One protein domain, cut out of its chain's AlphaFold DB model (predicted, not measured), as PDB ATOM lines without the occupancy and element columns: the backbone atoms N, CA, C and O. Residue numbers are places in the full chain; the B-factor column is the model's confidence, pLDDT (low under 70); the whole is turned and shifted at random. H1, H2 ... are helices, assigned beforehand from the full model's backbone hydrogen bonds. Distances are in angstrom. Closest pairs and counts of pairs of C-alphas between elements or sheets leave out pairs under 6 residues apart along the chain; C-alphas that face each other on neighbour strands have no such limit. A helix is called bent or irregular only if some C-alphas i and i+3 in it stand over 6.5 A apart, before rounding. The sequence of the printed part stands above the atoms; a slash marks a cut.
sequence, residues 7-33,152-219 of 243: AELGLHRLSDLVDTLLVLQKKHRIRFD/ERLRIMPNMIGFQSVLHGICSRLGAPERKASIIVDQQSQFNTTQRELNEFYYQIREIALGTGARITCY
ATOM      1  N   ALA A   7       0.475 -30.805   9.390       66.06
ATOM      2  CA  ALA A   7       0.298 -30.693  10.840       66.06
ATOM      3  C   ALA A   7       1.072 -29.544  11.493       66.06
ATOM      4  O   ALA A   7       0.563 -28.869  12.377       66.06
ATOM      5  N   GLU A   8       2.323 -29.369  11.077       69.75
ATOM      6  CA  GLU A   8       3.270 -28.439  11.686       69.75
ATOM      7  C   GLU A   8       3.079 -27.025  11.131       69.75
ATOM      8  O   GLU A   8       3.382 -26.035  11.797       69.75
ATOM      9  N   LEU A   9       2.557 -26.928   9.905       70.94
ATOM     10  CA  LEU A   9       2.300 -25.673   9.206       70.94
ATOM     11  C   LEU A   9       0.990 -25.019   9.665       70.94
ATOM     12  O   LEU A   9       0.968 -23.814   9.929       70.94
ATOM     13  N   GLY A  10      -0.086 -25.796   9.807       72.75
ATOM     14  CA  GLY A  10      -1.430 -25.254  10.021       72.75
ATOM     15  C   GLY A  10      -1.984 -24.535   8.779       72.75
ATOM     16  O   GLY A  10      -1.275 -24.294   7.802       72.75
ATOM     17  N   LEU A  11      -3.278 -24.194   8.805       71.62
ATOM     18  CA  LEU A  11      -4.013 -23.725   7.617       71.62
ATOM     19  C   LEU A  11      -3.435 -22.431   7.014       71.62
ATOM     20  O   LEU A  11      -3.294 -22.324   5.801       71.62
ATOM     21  N   HIS A  12      -3.046 -21.477   7.864       74.06
ATOM     22  CA  HIS A  12      -2.530 -20.177   7.426       74.06
ATOM     23  C   HIS A  12      -1.186 -20.295   6.692       74.06
ATOM     24  O   HIS A  12      -0.978 -19.659   5.669       74.06
ATOM     25  N   ARG A  13      -0.252 -21.127   7.161       75.94
ATOM     26  CA  ARG A  13       1.047 -21.257   6.474       75.94
ATOM     27  C   ARG A  13       0.947 -22.090   5.199       75.94
ATOM     28  O   ARG A  13       1.807 -21.991   4.332       75.94
ATOM     29  N   LEU A  14      -0.105 -22.902   5.066       78.38
ATOM     30  CA  LEU A  14      -0.403 -23.619   3.828       78.38
ATOM     31  C   LEU A  14      -0.915 -22.679   2.731       78.38
ATOM     32  O   LEU A  14      -0.544 -22.884   1.576       78.38
ATOM     33  N   SER A  15      -1.707 -21.650   3.063       81.62
ATOM     34  CA  SER A  15      -2.163 -20.675   2.059       81.62
ATOM     35  C   SER A  15      -0.998 -19.915   1.431       81.62
ATOM     36  O   SER A  15      -0.991 -19.710   0.220       81.62
ATOM     37  N   ASP A  16       0.035 -19.607   2.215       84.62
ATOM     38  CA  ASP A  16       1.218 -18.875   1.742       84.62
ATOM     39  C   ASP A  16       2.055 -19.690   0.734       84.62
ATOM     40  O   ASP A  16       2.824 -19.143  -0.057       84.62
ATOM     41  N   LEU A  17       1.896 -21.018   0.721       84.56
ATOM     42  CA  LEU A  17       2.594 -21.917  -0.200       84.56
ATOM     43  C   LEU A  17       1.870 -22.088  -1.543       84.56
ATOM     44  O   LEU A  17       2.466 -22.624  -2.482       84.56
ATOM     45  N   VAL A  18       0.614 -21.645  -1.661       85.81
ATOM     46  CA  VAL A  18      -0.230 -21.899  -2.841       85.81
ATOM     47  C   VAL A  18       0.396 -21.322  -4.108       85.81
ATOM     48  O   VAL A  18       0.530 -22.041  -5.098       85.81
ATOM     49  N   ASP A  19       0.867 -20.075  -4.074       88.38
ATOM     50  CA  ASP A  19       1.477 -19.437  -5.247       88.38
ATOM     51  C   ASP A  19       2.751 -20.160  -5.698       88.38
ATOM     52  O   ASP A  19       2.966 -20.393  -6.891       88.38
ATOM     53  N   THR A  20       3.567 -20.606  -4.739       88.19
ATOM     54  CA  THR A  20       4.781 -21.383  -5.025       88.19
ATOM     55  C   THR A  20       4.429 -22.724  -5.674       88.19
ATOM     56  O   THR A  20       5.033 -23.113  -6.680       88.19
ATOM     57  N   LEU A  21       3.417 -23.420  -5.147       85.88
ATOM     58  CA  LEU A  21       2.926 -24.676  -5.713       85.88
ATOM     59  C   LEU A  21       2.367 -24.478  -7.127       85.88
ATOM     60  O   LEU A  21       2.628 -25.311  -7.994       85.88
ATOM     61  N   LEU A  22       1.669 -23.370  -7.396       88.25
ATOM     62  CA  LEU A  22       1.146 -23.040  -8.726       88.25
ATOM     63  C   LEU A  22       2.264 -22.786  -9.744       88.25
ATOM     64  O   LEU A  22       2.184 -23.271 -10.877       88.25
ATOM     65  N   VAL A  23       3.325 -22.072  -9.361       92.06
ATOM     66  CA  VAL A  23       4.496 -21.864 -10.229       92.06
ATOM     67  C   VAL A  23       5.163 -23.200 -10.562       92.06
ATOM     68  O   VAL A  23       5.440 -23.475 -11.733       92.06
ATOM     69  N   LEU A  24       5.377 -24.061  -9.562       90.12
ATOM     70  CA  LEU A  24       5.956 -25.393  -9.764       90.12
ATOM     71  C   LEU A  24       5.059 -26.283 -10.628       90.12
ATOM     72  O   LEU A  24       5.553 -26.954 -11.537       90.12
ATOM     73  N   GLN A  25       3.748 -26.250 -10.391       91.19
ATOM     74  CA  GLN A  25       2.759 -26.992 -11.163       91.19
ATOM     75  C   GLN A  25       2.826 -26.609 -12.641       91.19
ATOM     76  O   GLN A  25       2.926 -27.501 -13.483       91.19
ATOM     77  N   LYS A  26       2.852 -25.308 -12.958       90.88
ATOM     78  CA  LYS A  26       2.948 -24.812 -14.339       90.88
ATOM     79  C   LYS A  26       4.286 -25.175 -14.976       90.88
ATOM     80  O   LYS A  26       4.312 -25.682 -16.098       90.88
ATOM     81  N   LYS A  27       5.391 -24.964 -14.253       94.44
ATOM     82  CA  LYS A  27       6.754 -25.226 -14.738       94.44
ATOM     83  C   LYS A  27       6.986 -26.704 -15.055       94.44
ATOM     84  O   LYS A  27       7.590 -27.021 -16.075       94.44
ATOM     85  N   HIS A  28       6.500 -27.602 -14.201       91.81
ATOM     86  CA  HIS A  28       6.737 -29.044 -14.310       91.81
ATOM     87  C   HIS A  28       5.532 -29.830 -14.849       91.81
ATOM     88  O   HIS A  28       5.597 -31.055 -14.935       91.81
ATOM     89  N   ARG A  29       4.443 -29.144 -15.224       89.88
ATOM     90  CA  ARG A  29       3.180 -29.739 -15.700       89.88
ATOM     91  C   ARG A  29       2.654 -30.839 -14.769       89.88
ATOM     92  O   ARG A  29       2.196 -31.891 -15.213       89.88
ATOM     93  N   ILE A  30       2.736 -30.591 -13.462       88.56
ATOM     94  CA  ILE A  30       2.298 -31.541 -12.434       88.56
ATOM     95  C   ILE A  30       0.770 -31.660 -12.494       88.56
ATOM     96  O   ILE A  30       0.063 -30.660 -12.632       88.56
ATOM     97  N   ARG A  31       0.247 -32.887 -12.390       85.25
ATOM     98  CA  ARG A  31      -1.197 -33.156 -12.310       85.25
ATOM     99  C   ARG A  31      -1.551 -33.734 -10.951       85.25
ATOM    100  O   ARG A  31      -1.079 -34.821 -10.613       85.25
ATOM    101  N   PHE A  32      -2.441 -33.061 -10.239       85.00
ATOM    102  CA  PHE A  32      -2.961 -33.509  -8.952       85.00
ATOM    103  C   PHE A  32      -4.257 -34.295  -9.145       85.00
ATOM    104  O   PHE A  32      -5.122 -33.858  -9.896       85.00
ATOM    105  N   ASP A  33      -4.369 -35.437  -8.470       85.00
ATOM    106  CA  ASP A  33      -5.662 -36.037  -8.142       85.00
ATOM    107  C   ASP A  33      -5.863 -35.820  -6.647       85.00
ATOM    108  O   ASP A  33      -4.951 -36.090  -5.860       85.00
ATOM    109  N   GLU A 152      -6.960 -53.402  14.099       85.75
ATOM    110  CA  GLU A 152      -8.346 -53.245  13.628       85.75
ATOM    111  C   GLU A 152      -8.708 -51.772  13.476       85.75
ATOM    112  O   GLU A 152      -9.167 -51.356  12.413       85.75
ATOM    113  N   ARG A 153      -8.378 -50.965  14.490       87.69
ATOM    114  CA  ARG A 153      -8.586 -49.518  14.456       87.69
ATOM    115  C   ARG A 153      -7.968 -48.892  13.207       87.69
ATOM    116  O   ARG A 153      -8.644 -48.155  12.500       87.69
ATOM    117  N   LEU A 154      -6.703 -49.190  12.900       85.00
ATOM    118  CA  LEU A 154      -6.013 -48.643  11.724       85.00
ATOM    119  C   LEU A 154      -6.650 -49.058  10.392       85.00
ATOM    120  O   LEU A 154      -6.584 -48.287   9.436       85.00
ATOM    121  N   ARG A 155      -7.264 -50.244  10.323       82.25
ATOM    122  CA  ARG A 155      -7.936 -50.743   9.112       82.25
ATOM    123  C   ARG A 155      -9.218 -49.982   8.795       82.25
ATOM    124  O   ARG A 155      -9.518 -49.803   7.623       82.25
ATOM    125  N   ILE A 156      -9.927 -49.502   9.814       85.19
ATOM    126  CA  ILE A 156     -11.184 -48.765   9.628       85.19
ATOM    127  C   ILE A 156     -10.992 -47.246   9.548       85.19
ATOM    128  O   ILE A 156     -11.955 -46.522   9.316       85.19
ATOM    129  N   MET A 157      -9.778 -46.724   9.756       87.00
ATOM    130  CA  MET A 157      -9.536 -45.279   9.704       87.00
ATOM    131  C   MET A 157      -9.847 -44.691   8.317       87.00
ATOM    132  O   MET A 157      -9.513 -45.318   7.309       87.00
ATOM    133  N   PRO A 158     -10.336 -43.436   8.244       84.50
ATOM    134  CA  PRO A 158     -10.576 -42.731   6.980       84.50
ATOM    135  C   PRO A 158      -9.384 -42.753   6.011       84.50
ATOM    136  O   PRO A 158      -9.561 -42.843   4.800       84.50
ATOM    137  N   ASN A 159      -8.156 -42.716   6.538       82.69
ATOM    138  CA  ASN A 159      -6.935 -42.765   5.729       82.69
ATOM    139  C   ASN A 159      -6.817 -44.062   4.917       82.69
ATOM    140  O   ASN A 159      -6.247 -44.043   3.829       82.69
ATOM    141  N   MET A 160      -7.346 -45.177   5.431       81.12
ATOM    142  CA  MET A 160      -7.344 -46.453   4.721       81.12
ATOM    143  C   MET A 160      -8.267 -46.407   3.503       81.12
ATOM    144  O   MET A 160      -7.865 -46.805   2.412       81.12
ATOM    145  N   ILE A 161      -9.458 -45.827   3.666       79.75
ATOM    146  CA  ILE A 161     -10.403 -45.590   2.567       79.75
ATOM    147  C   ILE A 161      -9.811 -44.611   1.549       79.75
ATOM    148  O   ILE A 161      -9.803 -44.875   0.350       79.75
ATOM    149  N   GLY A 162      -9.214 -43.510   2.016       82.56
ATOM    150  CA  GLY A 162      -8.524 -42.562   1.140       82.56
ATOM    151  C   GLY A 162      -7.405 -43.220   0.325       82.56
ATOM    152  O   GLY A 162      -7.241 -42.924  -0.858       82.56
ATOM    153  N   PHE A 163      -6.668 -44.159   0.924       80.06
ATOM    154  CA  PHE A 163      -5.630 -44.914   0.229       80.06
ATOM    155  C   PHE A 163      -6.199 -45.823  -0.875       80.06
ATOM    156  O   PHE A 163      -5.623 -45.874  -1.962       80.06
ATOM    157  N   GLN A 164      -7.349 -46.468  -0.659       79.25
ATOM    158  CA  GLN A 164      -8.044 -47.233  -1.707       79.25
ATOM    159  C   GLN A 164      -8.399 -46.349  -2.910       79.25
ATOM    160  O   GLN A 164      -8.119 -46.721  -4.054       79.25
ATOM    161  N   SER A 165      -8.924 -45.146  -2.663       82.50
ATOM    162  CA  SER A 165      -9.236 -44.169  -3.714       82.50
ATOM    163  C   SER A 165      -7.991 -43.725  -4.486       82.50
ATOM    164  O   SER A 165      -8.014 -43.639  -5.716       82.50
ATOM    165  N   VAL A 166      -6.864 -43.515  -3.794       83.12
ATOM    166  CA  VAL A 166      -5.575 -43.200  -4.433       83.12
ATOM    167  C   VAL A 166      -5.119 -44.342  -5.342       83.12
ATOM    168  O   VAL A 166      -4.765 -44.087  -6.494       83.12
ATOM    169  N   LEU A 167      -5.159 -45.593  -4.871       79.06
ATOM    170  CA  LEU A 167      -4.807 -46.753  -5.695       79.06
ATOM    171  C   LEU A 167      -5.696 -46.845  -6.941       79.06
ATOM    172  O   LEU A 167      -5.187 -47.027  -8.048       79.06
ATOM    173  N   HIS A 168      -7.005 -46.635  -6.787       77.62
ATOM    174  CA  HIS A 168      -7.943 -46.606  -7.906       77.62
ATOM    175  C   HIS A 168      -7.610 -45.499  -8.921       77.62
ATOM    176  O   HIS A 168      -7.610 -45.740 -10.132       77.62
ATOM    177  N   GLY A 169      -7.279 -44.294  -8.448       82.56
ATOM    178  CA  GLY A 169      -6.841 -43.182  -9.295       82.56
ATOM    179  C   GLY A 169      -5.582 -43.515 -10.096       82.56
ATOM    180  O   GLY A 169      -5.513 -43.248 -11.298       82.56
ATOM    181  N   ILE A 170      -4.615 -44.179  -9.460       80.50
ATOM    182  CA  ILE A 170      -3.390 -44.639 -10.121       80.50
ATOM    183  C   ILE A 170      -3.712 -45.682 -11.197       80.50
ATOM    184  O   ILE A 170      -3.230 -45.542 -12.323       80.50
ATOM    185  N   CYS A 171      -4.575 -46.665 -10.913       76.50
ATOM    186  CA  CYS A 171      -5.053 -47.621 -11.920       76.50
ATOM    187  C   CYS A 171      -5.690 -46.918 -13.121       76.50
ATOM    188  O   CYS A 171      -5.363 -47.223 -14.271       76.50
ATOM    189  N   SER A 172      -6.583 -45.963 -12.851       81.06
ATOM    190  CA  SER A 172      -7.280 -45.187 -13.878       81.06
ATOM    191  C   SER A 172      -6.291 -44.433 -14.774       81.06
ATOM    192  O   SER A 172      -6.389 -44.491 -16.000       81.06
ATOM    193  N   ARG A 173      -5.259 -43.810 -14.182       81.88
ATOM    194  CA  ARG A 173      -4.193 -43.119 -14.927       81.88
ATOM    195  C   ARG A 173      -3.314 -44.058 -15.750       81.88
ATOM    196  O   ARG A 173      -2.842 -43.654 -16.812       81.88
ATOM    197  N   LEU A 174      -3.058 -45.275 -15.272       81.81
ATOM    198  CA  LEU A 174      -2.231 -46.239 -16.000       81.81
ATOM    199  C   LEU A 174      -2.939 -46.755 -17.256       81.81
ATOM    200  O   LEU A 174      -2.285 -46.933 -18.288       81.81
ATOM    201  N   GLY A 175      -4.261 -46.937 -17.199       71.75
ATOM    202  CA  GLY A 175      -5.128 -47.197 -18.353       71.75
ATOM    203  C   GLY A 175      -4.949 -48.560 -19.039       71.75
ATOM    204  O   GLY A 175      -5.766 -48.912 -19.883       71.75
ATOM    205  N   ALA A 176      -3.921 -49.345 -18.688       61.62
ATOM    206  CA  ALA A 176      -3.684 -50.685 -19.226       61.62
ATOM    207  C   ALA A 176      -3.227 -51.657 -18.116       61.62
ATOM    208  O   ALA A 176      -2.395 -51.261 -17.297       61.62
ATOM    209  N   PRO A 177      -3.696 -52.925 -18.106       58.19
ATOM    210  CA  PRO A 177      -3.440 -53.887 -17.022       58.19
ATOM    211  C   PRO A 177      -1.963 -54.220 -16.775       58.19
ATOM    212  O   PRO A 177      -1.609 -54.676 -15.695       58.19
ATOM    213  N   GLU A 178      -1.103 -54.022 -17.773       61.66
ATOM    214  CA  GLU A 178       0.304 -54.440 -17.722       61.66
ATOM    215  C   GLU A 178       1.278 -53.281 -17.484       61.66
ATOM    216  O   GLU A 178       2.490 -53.480 -17.370       61.66
ATOM    217  N   ARG A 179       0.767 -52.047 -17.399       66.88
ATOM    218  CA  ARG A 179       1.610 -50.873 -17.175       66.88
ATOM    219  C   ARG A 179       2.023 -50.791 -15.713       66.88
ATOM    220  O   ARG A 179       1.194 -50.787 -14.810       66.88
ATOM    221  N   LYS A 180       3.333 -50.687 -15.498       69.38
ATOM    222  CA  LYS A 180       3.941 -50.549 -14.174       69.38
ATOM    223  C   LYS A 180       4.194 -49.076 -13.869       69.38
ATOM    224  O   LYS A 180       4.615 -48.324 -14.745       69.38
ATOM    225  N   ALA A 181       3.976 -48.687 -12.618       67.62
ATOM    226  CA  ALA A 181       4.343 -47.380 -12.092       67.62
ATOM    227  C   ALA A 181       5.279 -47.555 -10.897       67.62
ATOM    228  O   ALA A 181       5.071 -48.446 -10.077       67.62
ATOM    229  N   SER A 182       6.278 -46.682 -10.777       70.56
ATOM    230  CA  SER A 182       6.980 -46.496  -9.509       70.56
ATOM    231  C   SER A 182       6.208 -45.462  -8.697       70.56
ATOM    232  O   SER A 182       6.010 -44.338  -9.160       70.56
ATOM    233  N   ILE A 183       5.727 -45.859  -7.519       71.19
ATOM    234  CA  ILE A 183       5.031 -44.965  -6.596       71.19
ATOM    235  C   ILE A 183       5.987 -44.623  -5.463       71.19
ATOM    236  O   ILE A 183       6.544 -45.504  -4.812       71.19
ATOM    237  N   ILE A 184       6.134 -43.329  -5.205       71.88
ATOM    238  CA  ILE A 184       6.779 -42.832  -3.997       71.88
ATOM    239  C   ILE A 184       5.655 -42.476  -3.029       71.88
ATOM    240  O   ILE A 184       4.895 -41.541  -3.275       71.88
ATOM    241  N   VAL A 185       5.529 -43.254  -1.957       68.38
ATOM    242  CA  VAL A 185       4.562 -43.002  -0.884       68.38
ATOM    243  C   VAL A 185       5.243 -42.166   0.195       68.38
ATOM    244  O   VAL A 185       6.394 -42.431   0.557       68.38
ATOM    245  N   ASP A 186       4.552 -41.145   0.701       66.75
ATOM    246  CA  ASP A 186       5.051 -40.381   1.842       66.75
ATOM    247  C   ASP A 186       5.160 -41.272   3.093       66.75
ATOM    248  O   ASP A 186       4.413 -42.232   3.271       66.75
ATOM    249  N   GLN A 187       6.121 -40.982   3.969       58.31
ATOM    250  CA  GLN A 187       6.489 -41.848   5.092       58.31
ATOM    251  C   GLN A 187       5.548 -41.689   6.294       58.31
ATOM    252  O   GLN A 187       5.992 -41.462   7.419       58.31
ATOM    253  N   GLN A 188       4.245 -41.873   6.096       58.94
ATOM    254  CA  GLN A 188       3.318 -42.031   7.215       58.94
ATOM    255  C   GLN A 188       3.456 -43.437   7.815       58.94
ATOM    256  O   GLN A 188       2.656 -44.342   7.569       58.94
ATOM    257  N   SER A 189       4.501 -43.616   8.631       61.19
ATOM    258  CA  SER A 189       4.914 -44.903   9.215       61.19
ATOM    259  C   SER A 189       3.790 -45.680   9.918       61.19
ATOM    260  O   SER A 189       3.833 -46.909   9.941       61.19
ATOM    261  N   GLN A 190       2.769 -44.987  10.435       64.69
ATOM    262  CA  GLN A 190       1.623 -45.586  11.121       64.69
ATOM    263  C   GLN A 190       0.725 -46.431  10.199       64.69
ATOM    264  O   GLN A 190       0.194 -47.441  10.652       64.69
ATOM    265  N   PHE A 191       0.567 -46.057   8.924       69.12
ATOM    266  CA  PHE A 191      -0.331 -46.753   7.989       69.12
ATOM    267  C   PHE A 191       0.400 -47.638   6.980       69.12
ATOM    268  O   PHE A 191      -0.237 -48.483   6.359       69.12
ATOM    269  N   ASN A 192       1.723 -47.509   6.843       72.75
ATOM    270  CA  ASN A 192       2.512 -48.237   5.841       72.75
ATOM    271  C   ASN A 192       2.308 -49.758   5.880       72.75
ATOM    272  O   ASN A 192       2.194 -50.391   4.832       72.75
ATOM    273  N   THR A 193       2.253 -50.349   7.078       74.75
ATOM    274  CA  THR A 193       2.009 -51.792   7.222       74.75
ATOM    275  C   THR A 193       0.625 -52.158   6.704       74.75
ATOM    276  O   THR A 193       0.501 -53.056   5.882       74.75
ATOM    277  N   THR A 194      -0.409 -51.431   7.125       69.81
ATOM    278  CA  THR A 194      -1.793 -51.704   6.723       69.81
ATOM    279  C   THR A 194      -2.022 -51.437   5.233       69.81
ATOM    280  O   THR A 194      -2.732 -52.195   4.587       69.81
ATOM    281  N   GLN A 195      -1.370 -50.425   4.655       71.44
ATOM    282  CA  GLN A 195      -1.393 -50.171   3.212       71.44
ATOM    283  C   GLN A 195      -0.743 -51.309   2.414       71.44
ATOM    284  O   GLN A 195      -1.265 -51.709   1.373       71.44
ATOM    285  N   ARG A 196       0.380 -51.856   2.904       75.44
ATOM    286  CA  ARG A 196       1.034 -53.017   2.285       75.44
ATOM    287  C   ARG A 196       0.146 -54.255   2.363       75.44
ATOM    288  O   ARG A 196      -0.070 -54.878   1.331       75.44
ATOM    289  N   GLU A 197      -0.399 -54.553   3.545       75.94
ATOM    290  CA  GLU A 197      -1.351 -55.656   3.742       75.94
ATOM    291  C   GLU A 197      -2.556 -55.519   2.801       75.94
ATOM    292  O   GLU A 197      -2.970 -56.493   2.181       75.94
ATOM    293  N   LEU A 198      -3.099 -54.308   2.649       72.44
ATOM    294  CA  LEU A 198      -4.223 -54.052   1.754       72.44
ATOM    295  C   LEU A 198      -3.849 -54.269   0.280       72.44
ATOM    296  O   LEU A 198      -4.616 -54.857  -0.477       72.44
ATOM    297  N   ASN A 199      -2.670 -53.812  -0.140       70.56
ATOM    298  CA  ASN A 199      -2.191 -54.027  -1.502       70.56
ATOM    299  C   ASN A 199      -1.953 -55.522  -1.796       70.56
ATOM    300  O   ASN A 199      -2.298 -56.000  -2.873       70.56
ATOM    301  N   GLU A 200      -1.399 -56.267  -0.837       73.06
ATOM    302  CA  GLU A 200      -1.255 -57.727  -0.922       73.06
ATOM    303  C   GLU A 200      -2.618 -58.427  -0.975       73.06
ATOM    304  O   GLU A 200      -2.806 -59.336  -1.780       73.06
ATOM    305  N   PHE A 201      -3.591 -57.966  -0.187       70.31
ATOM    306  CA  PHE A 201      -4.960 -58.473  -0.228       70.31
ATOM    307  C   PHE A 201      -5.594 -58.286  -1.611       70.31
ATOM    308  O   PHE A 201      -6.066 -59.259  -2.194       70.31
ATOM    309  N   TYR A 202      -5.538 -57.078  -2.189       66.75
ATOM    310  CA  TYR A 202      -6.045 -56.835  -3.547       66.75
ATOM    311  C   TYR A 202      -5.360 -57.708  -4.600       66.75
ATOM    312  O   TYR A 202      -6.002 -58.157  -5.549       66.75
ATOM    313  N   TYR A 203      -4.068 -57.980  -4.430       66.31
ATOM    314  CA  TYR A 203      -3.345 -58.892  -5.305       66.31
ATOM    315  C   TYR A 203      -3.869 -60.333  -5.194       66.31
ATOM    316  O   TYR A 203      -4.120 -60.970  -6.213       66.31
ATOM    317  N   GLN A 204      -4.082 -60.832  -3.974       67.12
ATOM    318  CA  GLN A 204      -4.554 -62.200  -3.723       67.12
ATOM    319  C   GLN A 204      -5.989 -62.431  -4.212       67.12
ATOM    320  O   GLN A 204      -6.282 -63.464  -4.810       67.12
ATOM    321  N   ILE A 205      -6.890 -61.465  -4.008       64.69
ATOM    322  CA  ILE A 205      -8.298 -61.625  -4.403       64.69
ATOM    323  C   ILE A 205      -8.522 -61.509  -5.915       64.69
ATOM    324  O   ILE A 205      -9.615 -61.813  -6.388       64.69
ATOM    325  N   ARG A 206      -7.503 -61.105  -6.689       58.47
ATOM    326  CA  ARG A 206      -7.550 -61.059  -8.159       58.47
ATOM    327  C   ARG A 206      -7.999 -62.390  -8.772       58.47
ATOM    328  O   ARG A 206      -8.623 -62.390  -9.830       58.47
ATOM    329  N   GLU A 207      -7.659 -63.504  -8.130       52.69
ATOM    330  CA  GLU A 207      -7.897 -64.856  -8.643       52.69
ATOM    331  C   GLU A 207      -9.207 -65.484  -8.131       52.69
ATOM    332  O   GLU A 207      -9.574 -66.578  -8.556       52.69
ATOM    333  N   ILE A 208      -9.951 -64.797  -7.254       53.22
ATOM    334  CA  ILE A 208     -11.157 -65.342  -6.622       53.22
ATOM    335  C   ILE A 208     -12.407 -64.950  -7.421       53.22
ATOM    336  O   ILE A 208     -12.767 -63.778  -7.532       53.22
ATOM    337  N   ALA A 209     -13.128 -65.946  -7.939       48.03
ATOM    338  CA  ALA A 209     -14.437 -65.746  -8.554       48.03
ATOM    339  C   ALA A 209     -15.507 -65.501  -7.473       48.03
ATOM    340  O   ALA A 209     -16.095 -66.438  -6.938       48.03
ATOM    341  N   LEU A 210     -15.778 -64.235  -7.155       52.47
ATOM    342  CA  LEU A 210     -16.859 -63.863  -6.236       52.47
ATOM    343  C   LEU A 210     -18.242 -64.122  -6.870       52.47
ATOM    344  O   LEU A 210     -18.391 -64.034  -8.092       52.47
ATOM    345  N   GLY A 211     -19.255 -64.449  -6.059       46.28
ATOM    346  CA  GLY A 211     -20.646 -64.628  -6.509       46.28
ATOM    347  C   GLY A 211     -21.299 -63.311  -6.953       46.28
ATOM    348  O   GLY A 211     -20.832 -62.237  -6.597       46.28
ATOM    349  N   THR A 212     -22.387 -63.357  -7.726       44.34
ATOM    350  CA  THR A 212     -22.951 -62.199  -8.457       44.34
ATOM    351  C   THR A 212     -23.327 -60.991  -7.580       44.34
ATOM    352  O   THR A 212     -23.147 -59.861  -8.021       44.34
ATOM    353  N   GLY A 213     -23.795 -61.201  -6.341       38.03
ATOM    354  CA  GLY A 213     -24.074 -60.110  -5.386       38.03
ATOM    355  C   GLY A 213     -22.805 -59.497  -4.780       38.03
ATOM    356  O   GLY A 213     -22.629 -58.282  -4.799       38.03
ATOM    357  N   ALA A 214     -21.855 -60.342  -4.364       41.75
ATOM    358  CA  ALA A 214     -20.536 -59.912  -3.893       41.75
ATOM    359  C   ALA A 214     -19.691 -59.269  -5.010       41.75
ATOM    360  O   ALA A 214     -18.891 -58.380  -4.755       41.75
ATOM    361  N   ARG A 215     -19.890 -59.657  -6.276       37.94
ATOM    362  CA  ARG A 215     -19.238 -59.016  -7.426       37.94
ATOM    363  C   ARG A 215     -19.616 -57.553  -7.548       37.94
ATOM    364  O   ARG A 215     -18.751 -56.772  -7.894       37.94
ATOM    365  N   ILE A 216     -20.859 -57.163  -7.266       36.25
ATOM    366  CA  ILE A 216     -21.291 -55.764  -7.402       36.25
ATOM    367  C   ILE A 216     -20.707 -54.901  -6.274       36.25
ATOM    368  O   ILE A 216     -20.227 -53.803  -6.541       36.25
ATOM    369  N   THR A 217     -20.649 -55.411  -5.039       35.41
ATOM    370  CA  THR A 217     -19.953 -54.734  -3.929       35.41
ATOM    371  C   THR A 217     -18.426 -54.729  -4.106       35.41
ATOM    372  O   THR A 217     -17.745 -53.808  -3.657       35.41
ATOM    373  N   CYS A 218     -17.877 -55.699  -4.841       38.72
ATOM    374  CA  CYS A 218     -16.468 -55.763  -5.228       38.72
ATOM    375  C   CYS A 218     -16.153 -55.154  -6.607       38.72
ATOM    376  O   CYS A 218     -14.984 -55.102  -6.979       38.72
ATOM    377  N   TYR A 219     -17.131 -54.640  -7.360       38.28
ATOM    378  CA  TYR A 219     -16.898 -54.063  -8.695       38.28
ATOM    379  C   TYR A 219     -16.079 -52.765  -8.594       38.28
ATOM    380  O   TYR A 219     -15.271 -52.455  -9.471       38.28
TER     381      TYR A 219
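What this domain is: This is residues 7 to 33 and 152 to 219 of the 243 residues of an uncharacterized protein of Citrobacter koseri (UniProt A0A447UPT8). What shape do the atoms make? Two long helices, H4 and H5, make a V that is closed near their first residues, with short H3 beside the closed end and the long link from residue 175 to 188 returning from the end of H4 to the start of H5. H1 and H2 form a separate piece that touches no other helix, while H6 lies far out past the end of H5. How is it made up and how large is it? The printed part has 95 residues with six named helices, H1 to H6 in chain order, and no named strand; the class is all helix. It is loose, with a radius of gyration of the C-alphas of 17.4 A, and spans 51 by 34 by 23 A.

How they stand to each other: How do the two longest helices stand? H4, residues 158 to 174, and H5, residues 189 to 205, touch at a steep tilt of 55 degrees and run the same way. H4 touches H5 with residues 160 to 163 alone, and H5 touches H4 with residues 191 to 195 alone, the closest C-alphas being those of Met 160 and Gln 195, 7.2 A apart. What is near them? H3, residues 152 to 156, only just touches H5, with 3 pairs of C-alphas within 8 A, on residues 191 to 194 of H5; the closest C-alphas are those of Arg 155 and Thr 194, 6.7 A apart. H3 and H4 are close but not clearly touching, with the C-alphas of Leu 154 and Met 160 7.5 A apart. What stays away? H1, residues 7 to 15, and H2, residues 18 to 28, meet only through their link, and both are apart from H4 and H5. H6, residues 212 to 217, is apart from H5 and H4. How regular are the backbones? Each O i to N i+4 pair is within hydrogen-bond range in H2, H3 and H4, against 11 of 13 in H5, 1 of 2 in H6 and 2 of 5 in H1, where 3 of 6 O i to N i+3 pairs are within range.

Where its parts are: Where are the long helices? H4 runs 24.7 A from C-alpha 158 at (-10.576, -42.731, 6.980), and H5 runs 25.3 A to C-alpha 205 at (-8.298, -61.625, -4.403). Where do the first and last helices lie? H1 begins at C-alpha 7 at (0.298, -30.693, 10.840), and H6 ends at C-alpha 217 at (-19.953, -54.734, -3.929). Which helices are irregular? In H1 C-alphas 8 and 11 are 9.6 A apart, and in H5 C-alphas 190 and 193 are 7.3 A apart.

The domain as a whole: How far does it reach? The two C-alphas farthest apart, those of Asp 16 and Gly 211, are 51.4 A apart. Where is the cut? Residues 34 to 151 are not printed, and C-alphas 33 and 152 are 27.9 A apart across it. Which link is long, and where is confidence low? The link from H4 to H5 is long, with 14 residues. The mean pLDDT of the printed part is 72.3, and residues 7 to 8, 176 to 181, 185 to 191, 194 and 202 to 219 are under 70.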